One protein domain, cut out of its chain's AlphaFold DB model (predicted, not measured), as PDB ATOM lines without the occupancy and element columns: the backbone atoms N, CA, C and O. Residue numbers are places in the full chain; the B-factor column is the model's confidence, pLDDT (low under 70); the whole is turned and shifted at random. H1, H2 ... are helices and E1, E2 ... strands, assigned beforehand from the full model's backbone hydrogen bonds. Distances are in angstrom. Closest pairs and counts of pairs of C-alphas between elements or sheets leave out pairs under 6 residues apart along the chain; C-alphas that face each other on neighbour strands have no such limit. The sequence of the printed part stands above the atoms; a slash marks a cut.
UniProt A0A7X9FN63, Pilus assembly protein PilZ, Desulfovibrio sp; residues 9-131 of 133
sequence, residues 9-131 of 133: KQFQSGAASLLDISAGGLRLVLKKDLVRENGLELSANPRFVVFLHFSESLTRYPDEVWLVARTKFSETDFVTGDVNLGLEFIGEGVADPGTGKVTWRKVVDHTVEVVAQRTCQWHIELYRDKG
ATOM      1  N   LYS A   9     -19.058  19.887 -44.842       94.25
ATOM      2  CA  LYS A   9     -19.892  20.726 -45.717       94.25
ATOM      3  C   LYS A   9     -20.473  19.940 -46.899       94.25
ATOM      4  O   LYS A   9     -21.661  20.063 -47.173       94.25
ATOM      5  N   GLN A  10     -19.655  19.142 -47.588       96.56
ATOM      6  CA  GLN A  10     -20.092  18.347 -48.740       96.56
ATOM      7  C   GLN A  10     -21.040  17.221 -48.326       96.56
ATOM      8  O   GLN A  10     -21.992  16.937 -49.051       96.56
ATOM      9  N   PHE A  11     -20.811  16.606 -47.164       95.56
ATOM     10  CA  PHE A  11     -21.728  15.599 -46.629       95.56
ATOM     11  C   PHE A  11     -23.080  16.212 -46.244       95.56
ATOM     12  O   PHE A  11     -24.120  15.681 -46.619       95.56
ATOM     13  N   GLN A  12     -23.084  17.372 -45.582       95.94
ATOM     14  CA  GLN A  12     -24.315  18.078 -45.204       95.94
ATOM     15  C   GLN A  12     -25.108  18.589 -46.412       95.94
ATOM     16  O   GLN A  12     -26.335  18.564 -46.392       95.94
ATOM     17  N   SER A  13     -24.429  19.039 -47.471       96.69
ATOM     18  CA  SER A  13     -25.091  19.509 -48.692       96.69
ATOM     19  C   SER A  13     -25.544  18.378 -49.624       96.69
ATOM     20  O   SER A  13     -26.116  18.661 -50.674       96.69
ATOM     21  N   GLY A  14     -25.229  17.115 -49.309       96.62
ATOM     22  CA  GLY A  14     -25.469  15.968 -50.191       96.62
ATOM     23  C   GLY A  14     -24.565  15.915 -51.430       96.62
ATOM     24  O   GLY A  14     -24.844  15.158 -52.359       96.62
ATOM     25  N   ALA A  15     -23.484  16.705 -51.465       97.12
ATOM     26  CA  ALA A  15     -22.469  16.639 -52.523       97.12
ATOM     27  C   ALA A  15     -21.588  15.382 -52.400       97.12
ATOM     28  O   ALA A  15     -21.035  14.906 -53.391       97.12
ATOM     29  N   ALA A  16     -21.486  14.836 -51.189       97.62
ATOM     30  CA  ALA A  16     -20.929  13.525 -50.899       97.62
ATOM     31  C   ALA A  16     -21.874  12.765 -49.958       97.62
ATOM     32  O   ALA A  16     -22.599  13.367 -49.166       97.62
ATOM     33  N   SER A  17     -21.883  11.439 -50.022       97.38
ATOM     34  CA  SER A  17     -22.679  10.597 -49.126       97.38
ATOM     35  C   SER A  17     -21.930   9.315 -48.800       97.38
ATOM     36  O   SER A  17     -21.418   8.654 -49.700       97.38
ATOM     37  N   LEU A  18     -21.870   8.964 -47.515       96.19
ATOM     38  CA  LEU A  18     -21.395   7.661 -47.057       96.19
ATOM     39  C   LEU A  18     -22.551   6.664 -47.164       96.19
ATOM     40  O   LEU A  18     -23.576   6.856 -46.518       96.19
ATOM     41  N   LEU A  19     -22.400   5.634 -47.997       96.56
ATOM     42  CA  LEU A  19     -23.417   4.590 -48.161       96.56
ATOM     43  C   LEU A  19     -23.287   3.512 -47.089       96.56
ATOM     44  O   LEU A  19     -24.281   3.100 -46.499       96.56
ATOM     45  N   ASP A  20     -22.059   3.059 -46.849       95.88
ATOM     46  CA  ASP A  20     -21.724   2.138 -45.771       95.88
ATOM     47  C   ASP A  20     -20.233   2.176 -45.441       95.88
ATOM     48  O   ASP A  20     -19.406   2.756 -46.152       95.88
ATOM     49  N   ILE A  21     -19.919   1.543 -44.317       97.00
ATOM     50  CA  ILE A  21     -18.576   1.357 -43.800       97.00
ATOM     51  C   ILE A  21     -18.483  -0.012 -43.126       97.00
ATOM     52  O   ILE A  21     -19.424  -0.493 -42.498       97.00
ATOM     53  N   SER A  22     -17.322  -0.634 -43.267       96.75
ATOM     54  CA  SER A  22     -16.941  -1.896 -42.644       96.75
ATOM     55  C   SER A  22     -15.536  -1.770 -42.058       96.75
ATOM     56  O   SER A  22     -14.846  -0.777 -42.288       96.75
ATOM     57  N   ALA A  23     -15.067  -2.809 -41.369       96.88
ATOM     58  CA  ALA A  23     -13.700  -2.868 -40.858       96.88
ATOM     59  C   ALA A  23     -12.610  -2.703 -41.938       96.88
ATOM     60  O   ALA A  23     -11.500  -2.284 -41.616       96.88
ATOM     61  N   GLY A  24     -12.906  -3.045 -43.197       97.38
ATOM     62  CA  GLY A  24     -11.922  -3.095 -44.284       97.38
ATOM     63  C   GLY A  24     -12.105  -2.062 -45.385       97.38
ATOM     64  O   GLY A  24     -11.270  -1.971 -46.287       97.38
ATOM     65  N   GLY A  25     -13.182  -1.285 -45.357       97.88
ATOM     66  CA  GLY A  25     -13.476  -0.350 -46.431       97.88
ATOM     67  C   GLY A  25     -14.787   0.388 -46.247       97.88
ATOM     68  O   GLY A  25     -15.515   0.165 -45.280       97.88
ATOM     69  N   LEU A  26     -15.085   1.258 -47.202       97.75
ATOM     70  CA  LEU A  26     -16.300   2.062 -47.217       97.75
ATOM     71  C   LEU A  26     -16.785   2.314 -48.644       97.75
ATOM     72  O   LEU A  26     -16.005   2.214 -49.600       97.75
ATOM     73  N   ARG A  27     -18.064   2.667 -48.777       97.88
ATOM     74  CA  ARG A  27     -18.662   3.100 -50.042       97.88
ATOM     75  C   ARG A  27     -19.127   4.546 -49.970       97.88
ATOM     76  O   ARG A  27     -19.820   4.934 -49.030       97.88
ATOM     77  N   LEU A  28     -18.772   5.335 -50.981       96.75
ATOM     78  CA  LEU A  28     -19.172   6.736 -51.115       96.75
ATOM     79  C   LEU A  28     -19.933   6.959 -52.412       96.75
ATOM     80  O   LEU A  28     -19.596   6.377 -53.439       96.75
ATOM     81  N   VAL A  29     -20.874   7.894 -52.385       97.50
ATOM     82  CA  VAL A  29     -21.380   8.555 -53.588       97.50
ATOM     83  C   VAL A  29     -20.866   9.984 -53.601       97.50
ATOM     84  O   VAL A  29     -21.003  10.700 -52.611       97.50
ATOM     85  N   LEU A  30     -20.277  10.403 -54.717       97.31
ATOM     86  CA  LEU A  30     -19.857  11.777 -54.969       97.31
ATOM     87  C   LEU A  30     -20.698  12.355 -56.103       97.31
ATOM     88  O   LEU A  30     -20.840  11.730 -57.155       97.31
ATOM     89  N   LYS A  31     -21.227  13.564 -55.913       97.56
ATOM     90  CA  LYS A  31     -21.958  14.263 -56.968       97.56
ATOM     91  C   LYS A  31     -21.038  14.627 -58.123       97.56
ATOM     92  O   LYS A  31     -19.887  15.016 -57.907       97.56
ATOM     93  N   LYS A  32     -21.573  14.568 -59.344       96.31
ATOM     94  CA  LYS A  32     -20.847  14.909 -60.579       96.31
ATOM     95  C   LYS A  32     -20.060  16.222 -60.479       96.31
ATOM     96  O   LYS A  32     -18.899  16.281 -60.883       96.31
ATOM     97  N   ASP A  33     -20.688  17.272 -59.949       95.81
ATOM     98  CA  ASP A  33     -20.061  18.593 -59.840       95.81
ATOM     99  C   ASP A  33     -18.858  18.573 -58.891       95.81
ATOM    100  O   ASP A  33     -17.806  19.098 -59.247       95.81
ATOM    101  N   LEU A  34     -18.955  17.859 -57.762       95.44
ATOM    102  CA  LEU A  34     -17.850  17.707 -56.815       95.44
ATOM    103  C   LEU A  34     -16.646  17.003 -57.459       95.44
ATOM    104  O   LEU A  34     -15.504  17.419 -57.267       95.44
ATOM    105  N   VAL A  35     -16.898  15.955 -58.248       93.81
ATOM    106  CA  VAL A  35     -15.862  15.206 -58.979       93.81
ATOM    107  C   VAL A  35     -15.181  16.102 -60.018       93.81
ATOM    108  O   VAL A  35     -13.951  16.140 -60.086       93.81
ATOM    109  N   ARG A  36     -15.969  16.858 -60.796       93.38
ATOM    110  CA  ARG A  36     -15.468  17.756 -61.848       93.38
ATOM    111  C   ARG A  36     -14.655  18.916 -61.278       93.38
ATOM    112  O   ARG A  36     -13.565  19.185 -61.771       93.38
ATOM    113  N   GLU A  37     -15.174  19.600 -60.264       93.06
ATOM    114  CA  GLU A  37     -14.532  20.773 -59.649       93.06
ATOM    115  C   GLU A  37     -13.179  20.435 -59.019       93.06
ATOM    116  O   GLU A  37     -12.270  21.263 -59.022       93.06
ATOM    117  N   ASN A  38     -13.025  19.202 -58.533       90.81
ATOM    118  CA  ASN A  38     -11.785  18.729 -57.926       90.81
ATOM    119  C   ASN A  38     -10.864  17.984 -58.903       90.81
ATOM    120  O   ASN A  38      -9.811  17.503 -58.483       90.81
ATOM    121  N   GLY A  39     -11.240  17.869 -60.183       89.62
ATOM    122  CA  GLY A  39     -10.440  17.173 -61.196       89.62
ATOM    123  C   GLY A  39     -10.138  15.718 -60.827       89.62
ATOM    124  O   GLY A  39      -9.024  15.246 -61.044       89.62
ATOM    125  N   LEU A  40     -11.093  15.018 -60.202       89.56
ATOM    126  CA  LEU A  40     -10.876  13.649 -59.746       89.56
ATOM    127  C   LEU A  40     -10.896  12.675 -60.933       89.56
ATOM    128  O   LEU A  40     -11.953  12.320 -61.454       89.56
ATOM    129  N   GLU A  41      -9.717  12.199 -61.324       88.81
ATOM    130  CA  GLU A  41      -9.546  11.197 -62.378       88.81
ATOM    131  C   GLU A  41      -9.656   9.771 -61.821       88.81
ATOM    132  O   GLU A  41      -8.716   9.212 -61.257       88.81
ATOM    133  N   LEU A  42     -10.823   9.150 -61.996       84.50
ATOM    134  CA  LEU A  42     -11.103   7.804 -61.478       84.50
ATOM    135  C   LEU A  42     -10.322   6.699 -62.199       84.50
ATOM    136  O   LEU A  42      -9.930   5.710 -61.581       84.50
ATOM    137  N   SER A  43     -10.043   6.887 -63.491       82.75
ATOM    138  CA  SER A  43      -9.253   5.957 -64.309       82.75
ATOM    139  C   SER A  43      -7.818   5.783 -63.803       82.75
ATOM    140  O   SER A  43      -7.205   4.747 -64.053       82.75
ATOM    141  N   ALA A  44      -7.294   6.751 -63.046       81.88
ATOM    142  CA  ALA A  44      -5.963   6.694 -62.449       81.88
ATOM    143  C   ALA A  44      -5.892   5.816 -61.183       81.88
ATOM    144  O   ALA A  44      -4.824   5.704 -60.580       81.88
ATOM    145  N   ASN A  45      -7.007   5.198 -60.769       85.62
ATOM    146  CA  ASN A  45      -7.121   4.398 -59.548       85.62
ATOM    147  C   ASN A  45      -6.541   5.128 -58.313       85.62
ATOM    148  O   ASN A  45      -5.567   4.668 -57.699       85.62
ATOM    149  N   PRO A  46      -7.095   6.307 -57.969       88.50
ATOM    150  CA  PRO A  46      -6.530   7.153 -56.934       88.50
ATOM    151  C   PRO A  46      -6.547   6.466 -55.564       88.50
ATOM    152  O   PRO A  46      -7.391   5.614 -55.254       88.50
ATOM    153  N   ARG A  47      -5.595   6.878 -54.721       93.19
ATOM    154  CA  ARG A  47      -5.602   6.595 -53.285       93.19
ATOM    155  C   ARG A  47      -6.137   7.802 -52.539       93.19
ATOM    156  O   ARG A  47      -5.822   8.938 -52.882       93.19
ATOM    157  N   PHE A  48      -6.878   7.531 -51.479       94.75
ATOM    158  CA  PHE A  48      -7.476   8.543 -50.629       94.75
ATOM    159  C   PHE A  48      -6.872   8.467 -49.238       94.75
ATOM    160  O   PHE A  48      -6.640   7.380 -48.711       94.75
ATOM    161  N   VAL A  49      -6.643   9.632 -48.642       94.75
ATOM    162  CA  VAL A  49      -6.498   9.737 -47.194       94.75
ATOM    163  C   VAL A  49      -7.887  10.011 -46.642       94.75
ATOM    164  O   VAL A  49      -8.526  10.982 -47.041       94.75
ATOM    165  N   VAL A  50      -8.358   9.139 -45.760       95.31
ATOM    166  CA  VAL A  50      -9.650   9.271 -45.089       95.31
ATOM    167  C   VAL A  50      -9.382   9.565 -43.624       95.31
ATOM    168  O   VAL A  50      -8.584   8.884 -42.985       95.31
ATOM    169  N   PHE A  51     -10.044  10.583 -43.101       94.38
ATOM    170  CA  PHE A  51     -10.067  10.872 -41.677       94.38
ATOM    171  C   PHE A  51     -11.468  10.575 -41.163       94.38
ATOM    172  O   PHE A  51     -12.438  11.145 -41.665       94.38
ATOM    173  N   LEU A  52     -11.570   9.660 -40.205       93.94
ATOM    174  CA  LEU A  52     -12.822   9.351 -39.528       93.94
ATOM    175  C   LEU A  52     -12.763   9.916 -38.117       93.94
ATOM    176  O   LEU A  52     -11.769   9.726 -37.421       93.94
ATOM    177  N   HIS A  53     -13.849  10.564 -37.712       92.25
ATOM    178  CA  HIS A  53     -14.077  11.021 -36.351       92.25
ATOM    179  C   HIS A  53     -15.416  10.452 -35.879       92.25
ATOM    180  O   HIS A  53     -16.443  10.657 -36.530       92.25
ATOM    181  N   PHE A  54     -15.395   9.724 -34.772       91.75
ATOM    182  CA  PHE A  54     -16.544   9.059 -34.175       91.75
ATOM    183  C   PHE A  54     -17.143   9.951 -33.085       91.75
ATOM    184  O   PHE A  54     -16.418  10.570 -32.310       91.75
ATOM    185  N   SER A  55     -18.471  10.052 -33.045       89.81
ATOM    186  CA  SER A  55     -19.188  10.814 -32.015       89.81
ATOM    187  C   SER A  55     -19.217  10.095 -30.674       89.81
ATOM    188  O   SER A  55     -19.191  10.734 -29.625       89.81
ATOM    189  N   GLU A  56     -19.298   8.767 -30.698       87.56
ATOM    190  CA  GLU A  56     -19.295   7.948 -29.495       87.56
ATOM    191  C   GLU A  56     -17.860   7.750 -29.016       87.56
ATOM    192  O   GLU A  56     -16.953   7.588 -29.833       87.56
ATOM    193  N   SER A  57     -17.648   7.651 -27.704       85.50
ATOM    194  CA  SER A  57     -16.346   7.258 -27.162       85.50
ATOM    195  C   SER A  57     -16.336   5.788 -26.761       85.50
ATOM    196  O   SER A  57     -17.264   5.304 -26.110       85.50
ATOM    197  N   LEU A  58     -15.279   5.072 -27.145       85.44
ATOM    198  CA  LEU A  58     -15.041   3.689 -26.742       85.44
ATOM    199  C   LEU A  58     -13.812   3.646 -25.837       85.44
ATOM    200  O   LEU A  58     -12.717   3.978 -26.266       85.44
ATOM    201  N   THR A  59     -13.953   3.164 -24.599       81.19
ATOM    202  CA  THR A  59     -12.913   3.254 -23.548       81.19
ATOM    203  C   THR A  59     -11.522   2.744 -23.958       81.19
ATOM    204  O   THR A  59     -10.525   3.153 -23.369       81.19
ATOM    205  N   ARG A  60     -11.430   1.830 -24.932       86.94
ATOM    206  CA  ARG A  60     -10.166   1.232 -25.401       86.94
ATOM    207  C   ARG A  60      -9.743   1.654 -26.807       86.94
ATOM    208  O   ARG A  60      -8.704   1.192 -27.270       86.94
ATOM    209  N   TYR A  61     -10.528   2.483 -27.488       86.69
ATOM    210  CA  TYR A  61     -10.313   2.806 -28.894       86.69
ATOM    211  C   TYR A  61     -10.340   4.314 -29.109       86.69
ATOM    212  O   TYR A  61     -11.112   5.007 -28.454       86.69
ATOM    213  N   PRO A  62      -9.506   4.840 -30.019       87.81
ATOM    214  CA  PRO A  62      -9.512   6.262 -30.299       87.81
ATOM    215  C   PRO A  62     -10.838   6.686 -30.947       87.81
ATOM    216  O   PRO A  62     -11.526   5.898 -31.613       87.81
ATOM    217  N   ASP A  63     -11.171   7.959 -30.763       91.19
ATOM    218  CA  ASP A  63     -12.345   8.596 -31.368       91.19
ATOM    219  C   ASP A  63     -12.041   9.136 -32.769       91.19
ATOM    220  O   ASP A  63     -12.942   9.515 -33.505       91.19
ATOM    221  N   GLU A  64     -10.779   9.079 -33.187       91.50
ATOM    222  CA  GLU A  64     -10.354   9.421 -34.534       91.50
ATOM    223  C   GLU A  64      -9.392   8.383 -35.113       91.50
ATOM    224  O   GLU A  64      -8.618   7.740 -34.399       91.50
ATOM    225  N   VAL A  65      -9.432   8.217 -36.432       92.75
ATOM    226  CA  VAL A  65      -8.481   7.371 -37.154       92.75
ATOM    227  C   VAL A  65      -8.184   7.945 -38.532       92.75
ATOM    228  O   VAL A  65      -9.080   8.351 -39.277       92.75
ATOM    229  N   TRP A  66      -6.899   7.952 -38.884       95.38
ATOM    230  CA  TRP A  66      -6.440   8.239 -40.236       95.38
ATOM    231  C   TRP A  66      -6.312   6.941 -41.017       95.38
ATOM    232  O   TRP A  66      -5.792   5.949 -40.514       95.38
ATOM    233  N   LEU A  67      -6.744   6.942 -42.269       96.88
ATOM    234  CA  LEU A  67      -6.724   5.774 -43.135       96.88
ATOM    235  C   LEU A  67      -6.146   6.150 -44.493       96.88
ATOM    236  O   LEU A  67      -6.403   7.232 -45.017       96.88
ATOM    237  N   VAL A  68      -5.402   5.229 -45.092       96.94
ATOM    238  CA  VAL A  68      -5.125   5.239 -46.527       96.94
ATOM    239  C   VAL A  68      -6.034   4.208 -47.160       96.94
ATOM    240  O   VAL A  68      -5.991   3.036 -46.788       96.94
ATOM    241  N   ALA A  69      -6.820   4.627 -48.141       97.19
ATOM    242  CA  ALA A  69      -7.705   3.757 -48.890       97.19
ATOM    243  C   ALA A  69      -7.330   3.739 -50.375       97.19
ATOM    244  O   ALA A  69      -6.913   4.754 -50.934       97.19
ATOM    245  N   ARG A  70      -7.471   2.586 -51.027       95.75
ATOM    246  CA  ARG A  70      -7.361   2.461 -52.488       95.75
ATOM    247  C   ARG A  70      -8.734   2.258 -53.105       95.75
ATOM    248  O   ARG A  70      -9.589   1.621 -52.492       95.75
ATOM    249  N   THR A  71      -8.909   2.733 -54.330       96.06
ATOM    250  CA  THR A  71     -10.133   2.463 -55.085       96.06
ATOM    251  C   THR A  71     -10.183   0.980 -55.473       96.06
ATOM    252  O   THR A  71      -9.213   0.414 -55.979       96.06
ATOM    253  N   LYS A  72     -11.304   0.321 -55.178       95.19
ATOM    254  CA  LYS A  72     -11.624  -1.049 -55.612       95.19
ATOM    255  C   LYS A  72     -12.505  -1.048 -56.841       95.19
ATOM    256  O   LYS A  72     -12.269  -1.826 -57.758       95.19
ATOM    257  N   PHE A  73     -13.506  -0.180 -56.835       93.94
ATOM    258  CA  PHE A  73     -14.364   0.068 -57.975       93.94
ATOM    259  C   PHE A  73     -14.756   1.541 -57.995       93.94
ATOM    260  O   PHE A  73     -14.806   2.206 -56.956       93.94
ATOM    261  N   SER A  74     -15.042   2.023 -59.193       94.62
ATOM    262  CA  SER A  74     -15.620   3.333 -59.428       94.62
ATOM    263  C   SER A  74     -16.630   3.202 -60.555       94.62
ATOM    264  O   SER A  74     -16.254   2.853 -61.675       94.62
ATOM    265  N   GLU A  75     -17.893   3.467 -60.267       94.38
ATOM    266  CA  GLU A  75     -18.977   3.407 -61.241       94.38
ATOM    267  C   GLU A  75     -19.589   4.791 -61.372       94.38
ATOM    268  O   GLU A  75     -19.851   5.457 -60.375       94.38
ATOM    269  N   THR A  76     -19.785   5.250 -62.603       95.31
ATOM    270  CA  THR A  76     -20.486   6.508 -62.869       95.31
ATOM    271  C   THR A  76     -21.906   6.180 -63.292       95.31
ATOM    272  O   THR A  76     -22.106   5.424 -64.241       95.31
ATOM    273  N   ASP A  77     -22.885   6.743 -62.596       94.56
ATOM    274  CA  ASP A  77     -24.287   6.643 -62.977       94.56
ATOM    275  C   ASP A  77     -24.500   7.346 -64.326       94.56
ATOM    276  O   ASP A  77     -24.141   8.510 -64.503       94.56
ATOM    277  N   PHE A  78     -25.071   6.640 -65.303       93.94
ATOM    278  CA  PHE A  78     -25.219   7.160 -66.666       93.94
ATOM    279  C   PHE A  78     -26.255   8.284 -66.796       93.94
ATOM    280  O   PHE A  78     -26.219   9.031 -67.773       93.94
ATOM    281  N   VAL A  79     -27.185   8.398 -65.848       95.75
ATOM    282  CA  VAL A  79     -28.263   9.390 -65.869       95.75
ATOM    283  C   VAL A  79     -27.824  10.657 -65.144       95.75
ATOM    284  O   VAL A  79     -27.957  11.757 -65.678       95.75
ATOM    285  N   THR A  80     -27.293  10.518 -63.931       95.88
ATOM    286  CA  THR A  80     -26.922  11.654 -63.077       95.88
ATOM    287  C   THR A  80     -25.473  12.095 -63.286       95.88
ATOM    288  O   THR A  80     -25.147  13.272 -63.125       95.88
ATOM    289  N   GLY A  81     -24.596  11.172 -63.684       94.62
ATOM    290  CA  GLY A  81     -23.148  11.368 -63.687       94.62
ATOM    291  C   GLY A  81     -22.522  11.333 -62.292       94.62
ATOM    292  O   GLY A  81     -21.351  11.689 -62.157       94.62
ATOM    293  N   ASP A  82     -23.283  10.952 -61.263       97.06
ATOM    294  CA  ASP A  82     -22.757  10.752 -59.916       97.06
ATOM    295  C   ASP A  82     -21.841   9.530 -59.883       97.06
ATOM    296  O   ASP A  82     -22.014   8.571 -60.634       97.06
ATOM    297  N   VAL A  83     -20.857   9.559 -58.994       96.56
ATOM    298  CA  VAL A  83     -19.834   8.522 -58.906       96.56
ATOM    299  C   VAL A  83     -20.026   7.715 -57.636       96.56
ATOM    300  O   VAL A  83     -19.948   8.259 -56.537       96.56
ATOM    301  N   ASN A  84     -20.198   6.407 -57.787       96.62
ATOM    302  CA  ASN A  84     -20.153   5.433 -56.711       96.62
ATOM    303  C   ASN A  84     -18.729   4.873 -56.579       96.62
ATOM    304  O   ASN A  84     -18.178   4.323 -57.534       96.62
ATOM    305  N   LEU A  85     -18.126   5.028 -55.404       96.00
ATOM    306  CA  LEU A  85     -16.765   4.603 -55.096       96.00
ATOM    307  C   LEU A  85     -16.772   3.536 -54.014       96.00
ATOM    308  O   LEU A  85     -17.253   3.774 -52.908       96.00
ATOM    309  N   GLY A  86     -16.135   2.405 -54.301       97.12
ATOM    310  CA  GLY A  86     -15.731   1.440 -53.287       97.12
ATOM    311  C   GLY A  86     -14.275   1.640 -52.919       97.12
ATOM    312  O   GLY A  86     -13.400   1.522 -53.780       97.12
ATOM    313  N   LEU A  87     -14.004   1.901 -51.643       97.62
ATOM    314  CA  LEU A  87     -12.659   2.102 -51.121       97.62
ATOM    315  C   LEU A  87     -12.284   0.966 -50.164       97.62
ATOM    316  O   LEU A  87     -13.052   0.635 -49.267       97.62
ATOM    317  N   GLU A  88     -11.089   0.399 -50.323       97.94
ATOM    318  CA  GLU A  88     -10.510  -0.568 -49.376       97.94
ATOM    319  C   GLU A  88      -9.384   0.087 -48.579       97.94
ATOM    320  O   GLU A  88      -8.489   0.707 -49.161       97.94
ATOM    321  N   PHE A  89      -9.395  -0.094 -47.261       98.00
ATOM    322  CA  PHE A  89      -8.350   0.377 -46.363       98.00
ATOM    323  C   PHE A  89      -7.076  -0.453 -46.534       98.00
ATOM    324  O   PHE A  89      -7.080  -1.679 -46.471       98.00
ATOM    325  N   ILE A  90      -5.960   0.236 -46.760       97.44
ATOM    326  CA  ILE A  90      -4.636  -0.365 -46.970       97.44
ATOM    327  C   ILE A  90      -3.588   0.152 -45.984       97.44
ATOM    328  O   ILE A  90      -2.526  -0.458 -45.840       97.44
ATOM    329  N   GLY A  91      -3.878   1.254 -45.294       97.12
ATOM    330  CA  GLY A  91      -3.053   1.778 -44.217       97.12
ATOM    331  C   GLY A  91      -3.903   2.430 -43.137       97.12
ATOM    332  O   GLY A  91      -4.948   2.999 -43.436       97.12
ATOM    333  N   GLU A  92      -3.432   2.362 -41.902       96.19
ATOM    334  CA  GLU A  92      -3.972   3.094 -40.760       96.19
ATOM    335  C   GLU A  92      -2.891   4.016 -40.193       96.19
ATOM    336  O   GLU A  92      -1.700   3.704 -40.231       96.19
ATOM    337  N   GLY A  93      -3.299   5.182 -39.721       92.75
ATOM    338  CA  GLY A  93      -2.432   6.225 -39.216       92.75
ATOM    339  C   GLY A  93      -2.838   6.617 -37.806       92.75
ATOM    340  O   GLY A  93      -4.014   6.869 -37.540       92.75
ATOM    341  N   VAL A  94      -1.850   6.703 -36.920       82.88
ATOM    342  CA  VAL A  94      -2.019   7.244 -35.569       82.88
ATOM    343  C   VAL A  94      -1.238   8.546 -35.491       82.88
ATOM    344  O   VAL A  94      -0.048   8.572 -35.814       82.88
ATOM    345  N   ALA A  95      -1.915   9.631 -35.114       84.44
ATOM    346  CA  ALA A  95      -1.266  10.912 -34.889       84.44
ATOM    347  C   ALA A  95      -0.504  10.874 -33.559       84.44
ATOM    348  O   ALA A  95      -1.056  10.509 -32.523       84.44
ATOM    349  N   ASP A  96       0.771  11.247 -33.592       82.00
ATOM    350  CA  ASP A  96       1.568  11.457 -32.392       82.00
ATOM    351  C   ASP A  96       1.068  12.724 -31.663       82.00
ATOM    352  O   ASP A  96       1.096  13.808 -32.257       82.00
ATOM    353  N   PRO A  97       0.630  12.635 -30.393       76.75
ATOM    354  CA  PRO A  97       0.046  13.775 -29.683       76.75
ATOM    355  C   PRO A  97       1.020  14.935 -29.441       76.75
ATOM    356  O   PRO A  97       0.588  16.071 -29.268       76.75
ATOM    357  N   GLY A  98       2.330  14.667 -29.403       82.62
ATOM    358  CA  GLY A  98       3.352  15.680 -29.127       82.62
ATOM    359  C   GLY A  98       3.818  16.437 -30.371       82.62
ATOM    360  O   GLY A  98       4.282  17.570 -30.266       82.62
ATOM    361  N   THR A  99       3.709  15.824 -31.550       84.19
ATOM    362  CA  THR A  99       4.262  16.358 -32.805       84.19
ATOM    363  C   THR A  99       3.227  16.551 -33.911       84.19
ATOM    364  O   THR A  99       3.530  17.199 -34.913       84.19
ATOM    365  N   GLY A 100       2.032  15.967 -33.778       81.38
ATOM    366  CA  GLY A 100       0.990  15.952 -34.809       81.38
ATOM    367  C   GLY A 100       1.352  15.130 -36.052       81.38
ATOM    368  O   GLY A 100       0.627  15.158 -37.048       81.38
ATOM    369  N   LYS A 101       2.483  14.411 -36.041       86.31
ATOM    370  CA  LYS A 101       2.903  13.568 -37.165       86.31
ATOM    371  C   LYS A 101       2.129  12.258 -37.149       86.31
ATOM    372  O   LYS A 101       2.036  11.602 -36.119       86.31
ATOM    373  N   VAL A 102       1.624  11.852 -38.309       88.81
ATOM    374  CA  VAL A 102       0.925  10.573 -38.461       88.81
ATOM    375  C   VAL A 102       1.932   9.469 -38.769       88.81
ATOM    376  O   VAL A 102       2.630   9.520 -39.786       88.81
ATOM    377  N   THR A 103       1.996   8.457 -37.905       89.69
ATOM    378  CA  THR A 103       2.730   7.217 -38.169       89.69
ATOM    379  C   THR A 103       1.803   6.222 -38.849       89.69
ATOM    380  O   THR A 103       0.788   5.822 -38.282       89.69
ATOM    381  N   TRP A 104       2.171   5.814 -40.062       94.12
ATOM    382  CA  TRP A 104       1.382   4.897 -40.877       94.12
ATOM    383  C   TRP A 104       1.803   3.445 -40.664       94.12
ATOM    384  O   TRP A 104       2.992   3.122 -40.679       94.12
ATOM    385  N   ARG A 105       0.820   2.556 -40.540       94.25
ATOM    386  CA  ARG A 105       0.981   1.101 -40.519       94.25
ATOM    387  C   ARG A 105       0.142   0.482 -41.627       94.25
ATOM    388  O   ARG A 105      -0.901   1.011 -42.003       94.25
ATOM    389  N   LYS A 106       0.613  -0.636 -42.178       96.31
ATOM    390  CA  LYS A 106      -0.127  -1.388 -43.194       96.31
ATOM    391  C   LYS A 106      -1.316  -2.092 -42.536       96.31
ATOM    392  O   LYS A 106      -1.145  -2.700 -41.485       96.31
ATOM    393  N   VAL A 107      -2.473  -2.061 -43.190       96.62
ATOM    394  CA  VAL A 107      -3.622  -2.885 -42.791       96.62
ATOM    395  C   VAL A 107      -3.325  -4.352 -43.107       96.62
ATOM    396  O   VAL A 107      -2.915  -4.686 -44.224       96.62
ATOM    397  N   VAL A 108      -3.511  -5.217 -42.113       92.69
ATOM    398  CA  VAL A 108      -3.351  -6.676 -42.207       92.69
ATOM    399  C   VAL A 108      -4.741  -7.310 -42.138       92.69
ATOM    400  O   VAL A 108      -5.646  -6.736 -41.540       92.69
ATOM    401  N   ASP A 109      -4.937  -8.433 -42.832       92.94
ATOM    402  CA  ASP A 109      -6.207  -9.177 -42.866       92.94
ATOM    403  C   ASP A 109      -7.438  -8.319 -43.212       92.94
ATOM    404  O   ASP A 109      -8.551  -8.572 -42.755       92.94
ATOM    405  N   HIS A 110      -7.230  -7.277 -44.027       93.44
ATOM    406  CA  HIS A 110      -8.267  -6.343 -44.480       93.44
ATOM    407  C   HIS A 110      -9.087  -5.723 -43.336       93.44
ATOM    408  O   HIS A 110     -10.249  -5.382 -43.533       93.44
ATOM    409  N   THR A 111      -8.496  -5.586 -42.146       95.75
ATOM    410  CA  THR A 111      -9.217  -5.186 -40.935       95.75
ATOM    411  C   THR A 111      -8.506  -4.038 -40.236       95.75
ATOM    412  O   THR A 111      -7.328  -4.122 -39.895       95.75
ATOM    413  N   VAL A 112      -9.249  -2.961 -39.992       95.75
ATOM    414  CA  VAL A 112      -8.862  -1.880 -39.089       95.75
ATOM    415  C   VAL A 112      -9.636  -2.064 -37.793       95.75
ATOM    416  O   VAL A 112     -10.848  -1.847 -37.751       95.75
ATOM    417  N   GLU A 113      -8.935  -2.457 -36.731       93.44
ATOM    418  CA  GLU A 113      -9.541  -2.892 -35.465       93.44
ATOM    419  C   GLU A 113     -10.496  -1.843 -34.878       93.44
ATOM    420  O   GLU A 113     -11.624  -2.163 -34.517       93.44
ATOM    421  N   VAL A 114     -10.094  -0.566 -34.851       92.69
ATOM    422  CA  VAL A 114     -10.969   0.509 -34.351       92.69
ATOM    423  C   VAL A 114     -12.277   0.592 -35.143       92.69
ATOM    424  O   VAL A 114     -13.339   0.726 -34.547       92.69
ATOM    425  N   VAL A 115     -12.243   0.440 -36.470       95.38
ATOM    426  CA  VAL A 115     -13.456   0.488 -37.303       95.38
ATOM    427  C   VAL A 115     -14.296  -0.780 -37.119       95.38
ATOM    428  O   VAL A 115     -15.526  -0.705 -37.091       95.38
ATOM    429  N   ALA A 116     -13.657  -1.940 -36.945       95.38
ATOM    430  CA  ALA A 116     -14.341  -3.205 -36.676       95.38
ATOM    431  C   ALA A 116     -15.188  -3.125 -35.401       95.38
ATOM    432  O   ALA A 116     -16.357  -3.505 -35.394       95.38
ATOM    433  N   GLN A 117     -14.624  -2.558 -34.338       94.56
ATOM    434  CA  GLN A 117     -15.301  -2.451 -33.048       94.56
ATOM    435  C   GLN A 117     -16.476  -1.473 -33.106       94.56
ATOM    436  O   GLN A 117     -17.558  -1.782 -32.609       94.56
ATOM    437  N   ARG A 118     -16.308  -0.339 -33.799       93.94
ATOM    438  CA  ARG A 118     -17.383   0.642 -34.033       93.94
ATOM    439  C   ARG A 118     -18.537   0.033 -34.826       93.94
ATOM    440  O   ARG A 118     -19.684   0.095 -34.400       93.94
ATOM    441  N   THR A 119     -18.228  -0.610 -35.951       94.31
ATOM    442  CA  THR A 119     -19.247  -1.219 -36.818       94.31
ATOM    443  C   THR A 119     -19.965  -2.387 -36.138       94.31
ATOM    444  O   THR A 119     -21.176  -2.525 -36.300       94.31
ATOM    445  N   CYS A 120     -19.266  -3.175 -35.316       92.94
ATOM    446  CA  CYS A 120     -19.868  -4.209 -34.472       92.94
ATOM    447  C   CYS A 120     -20.829  -3.615 -33.429       92.94
ATOM    448  O   CYS A 120     -21.958  -4.087 -33.296       92.94
ATOM    449  N   GLN A 121     -20.421  -2.551 -32.729       91.12
ATOM    450  CA  GLN A 121     -21.281  -1.866 -31.764       91.12
ATOM    451  C   GLN A 121     -22.555  -1.325 -32.428       91.12
ATOM    452  O   GLN A 121     -23.648  -1.634 -31.958       91.12
ATOM    453  N   TRP A 122     -22.428  -0.604 -33.547       91.56
ATOM    454  CA  TRP A 122     -23.583  -0.094 -34.297       91.56
ATOM    455  C   TRP A 122     -24.508  -1.219 -34.765       91.56
ATOM    456  O   TRP A 122     -25.730  -1.076 -34.751       91.56
ATOM    457  N   HIS A 123     -23.940  -2.364 -35.157       90.69
ATOM    458  CA  HIS A 123     -24.723  -3.538 -35.516       90.69
ATOM    459  C   HIS A 123     -25.516  -4.070 -34.316       90.69
ATOM    460  O   HIS A 123     -26.716  -4.281 -34.431       90.69
ATOM    461  N   ILE A 124     -24.890  -4.234 -33.148       90.44
ATOM    462  CA  ILE A 124     -25.574  -4.701 -31.931       90.44
ATOM    463  C   ILE A 124     -26.687  -3.731 -31.511       90.44
ATOM    464  O   ILE A 124     -27.782  -4.169 -31.156       90.44
ATOM    465  N   GLU A 125     -26.424  -2.426 -31.553       88.62
ATOM    466  CA  GLU A 125     -27.406  -1.381 -31.238       88.62
ATOM    467  C   GLU A 125     -28.612  -1.451 -32.179       88.62
ATOM    468  O   GLU A 125     -29.751  -1.494 -31.716       88.62
ATOM    469  N   LEU A 126     -28.375  -1.613 -33.484       87.31
ATOM    470  CA  LEU A 126     -29.437  -1.777 -34.473       87.31
ATOM    471  C   LEU A 126     -30.340  -2.990 -34.182       87.31
ATOM    472  O   LEU A 126     -31.554  -2.909 -34.381       87.31
ATOM    473  N   TYR A 127     -29.772  -4.116 -33.735       87.62
ATOM    474  CA  TYR A 127     -30.553  -5.313 -33.388       87.62
ATOM    475  C   TYR A 127     -31.366  -5.118 -32.110       87.62
ATOM    476  O   TYR A 127     -32.528  -5.524 -32.067       87.62
ATOM    477  N   ARG A 128     -30.787  -4.458 -31.099       87.06
ATOM    478  CA  ARG A 128     -31.494  -4.111 -29.856       87.06
ATOM    479  C   ARG A 128     -32.697  -3.217 -30.134       87.06
ATOM    480  O   ARG A 128     -33.783  -3.517 -29.649       87.06
ATOM    481  N   ASP A 129     -32.523  -2.191 -30.960       87.00
ATOM    482  CA  ASP A 129     -33.593  -1.251 -31.304       87.00
ATOM    483  C   ASP A 129     -34.707  -1.909 -32.126       87.00
ATOM    484  O   ASP A 129     -35.883  -1.578 -31.976       87.00
ATOM    485  N   LYS A 130     -34.353  -2.866 -32.994       84.50
ATOM    486  CA  LYS A 130     -35.313  -3.576 -33.855       84.50
ATOM    487  C   LYS A 130     -35.924  -4.827 -33.221       84.50
ATOM    488  O   LYS A 130     -36.798  -5.429 -33.841       84.50
ATOM    489  N   GLY A 131     -35.489  -5.223 -32.024       67.88
ATOM    490  CA  GLY A 131     -35.980  -6.420 -31.333       67.88
ATOM    491  C   GLY A 131     -35.685  -7.734 -32.065       67.88
ATOM    492  O   GLY A 131     -36.417  -8.706 -31.888       67.88
TER     493      GLY A 131
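AT A GLANCE: This is residues 9 to 131 of the 133 residues of the protein "Pilus assembly protein PilZ" of Desulfovibrio sp (UniProt A0A7X9FN63). One strongly twisted sheet of six strands folds round into an open trough, with E1 and E2 making one wall, E3 the other, and the long, bending strands E4 and E5 running between these walls. H3 crosses over E1 near one end of the trough, and its residues 122 to 130 stick out beyond the body as an arm, while the small helices H1 and H2 only graze the sheet. The printed part has 123 residues with three named helices and six named strands; along the chain come H1, then E1 and E2, then H2, then the strands E3 to E6, and last H3; the sheet is branched, with the antiparallel neighbour pairs E1 and E2, E2 and E5, E3 and E4, E4 and E5, and E5 and E6, and the class is mixed, helices and strands. The whole is compact, with a radius of gyration of the C-alphas of 15.9 A and spans of 45 by 44 by 29 A.

HOW THE PARTS SIT: H1, residues 9 to 12, only grazes the sheet with residues 9 to 11. E1, residues 16 to 22, forms an antiparallel hairpin with E2, residues 25 to 30, with N 17 and O 29 at 2.8 A. H2, residues 32 to 37, only grazes the sheet with residues 32 to 35. E3, residues 47 to 53, forms a hairpin with E4, residues 64 to 76, with N 48 and O 69 at 2.8 A. E4 also forms a hairpin with E5, residues 83 to 95, with N 70 and O 88 at 2.8 A. E3, E4, E5 and E6, residues 102 to 106, form a meander, each strand the antiparallel neighbour of the one before. E5 has E2 and E6 on one side and E4 on the other side; N 28 and O 85 are 2.9 A apart, N 92 and O 105 also 2.9 A. E1 and E3, both edge strands, are apart. H3, residues 113 to 130, is on the sheet at a height of 10.9 A, over E1 and slantwise to the strands, at 45 degrees on the local plane; the closest C-alphas of H3 and E1 are those of Thr 119 and Ser 22, 6.3 A apart. In H2 and H3 every O i to N i+4 pair is within hydrogen-bond range; H1 is too short for such a pair.

IN THESE COORDINATES: H1 begins at C-alpha 9, (-19.892, 20.726, -45.717). From first to last C-alpha E1 measures 17.9 A, E3 19.4 A, E4 30.2 A and E5 30.5 A. E4 bends by 71 degrees at residue 72, and E5 by 71 degrees at residue 90. H3 runs 25.8 A to C-alpha 130, (-35.313, -3.576, -33.855).

THE WHOLE: The two C-alphas farthest apart are those of Val 79 and Gly 98, 48.9 A. The printed part has no cut, and no link is long. The mean pLDDT of the printed part is 92.5, and residue 131 alone is under 70.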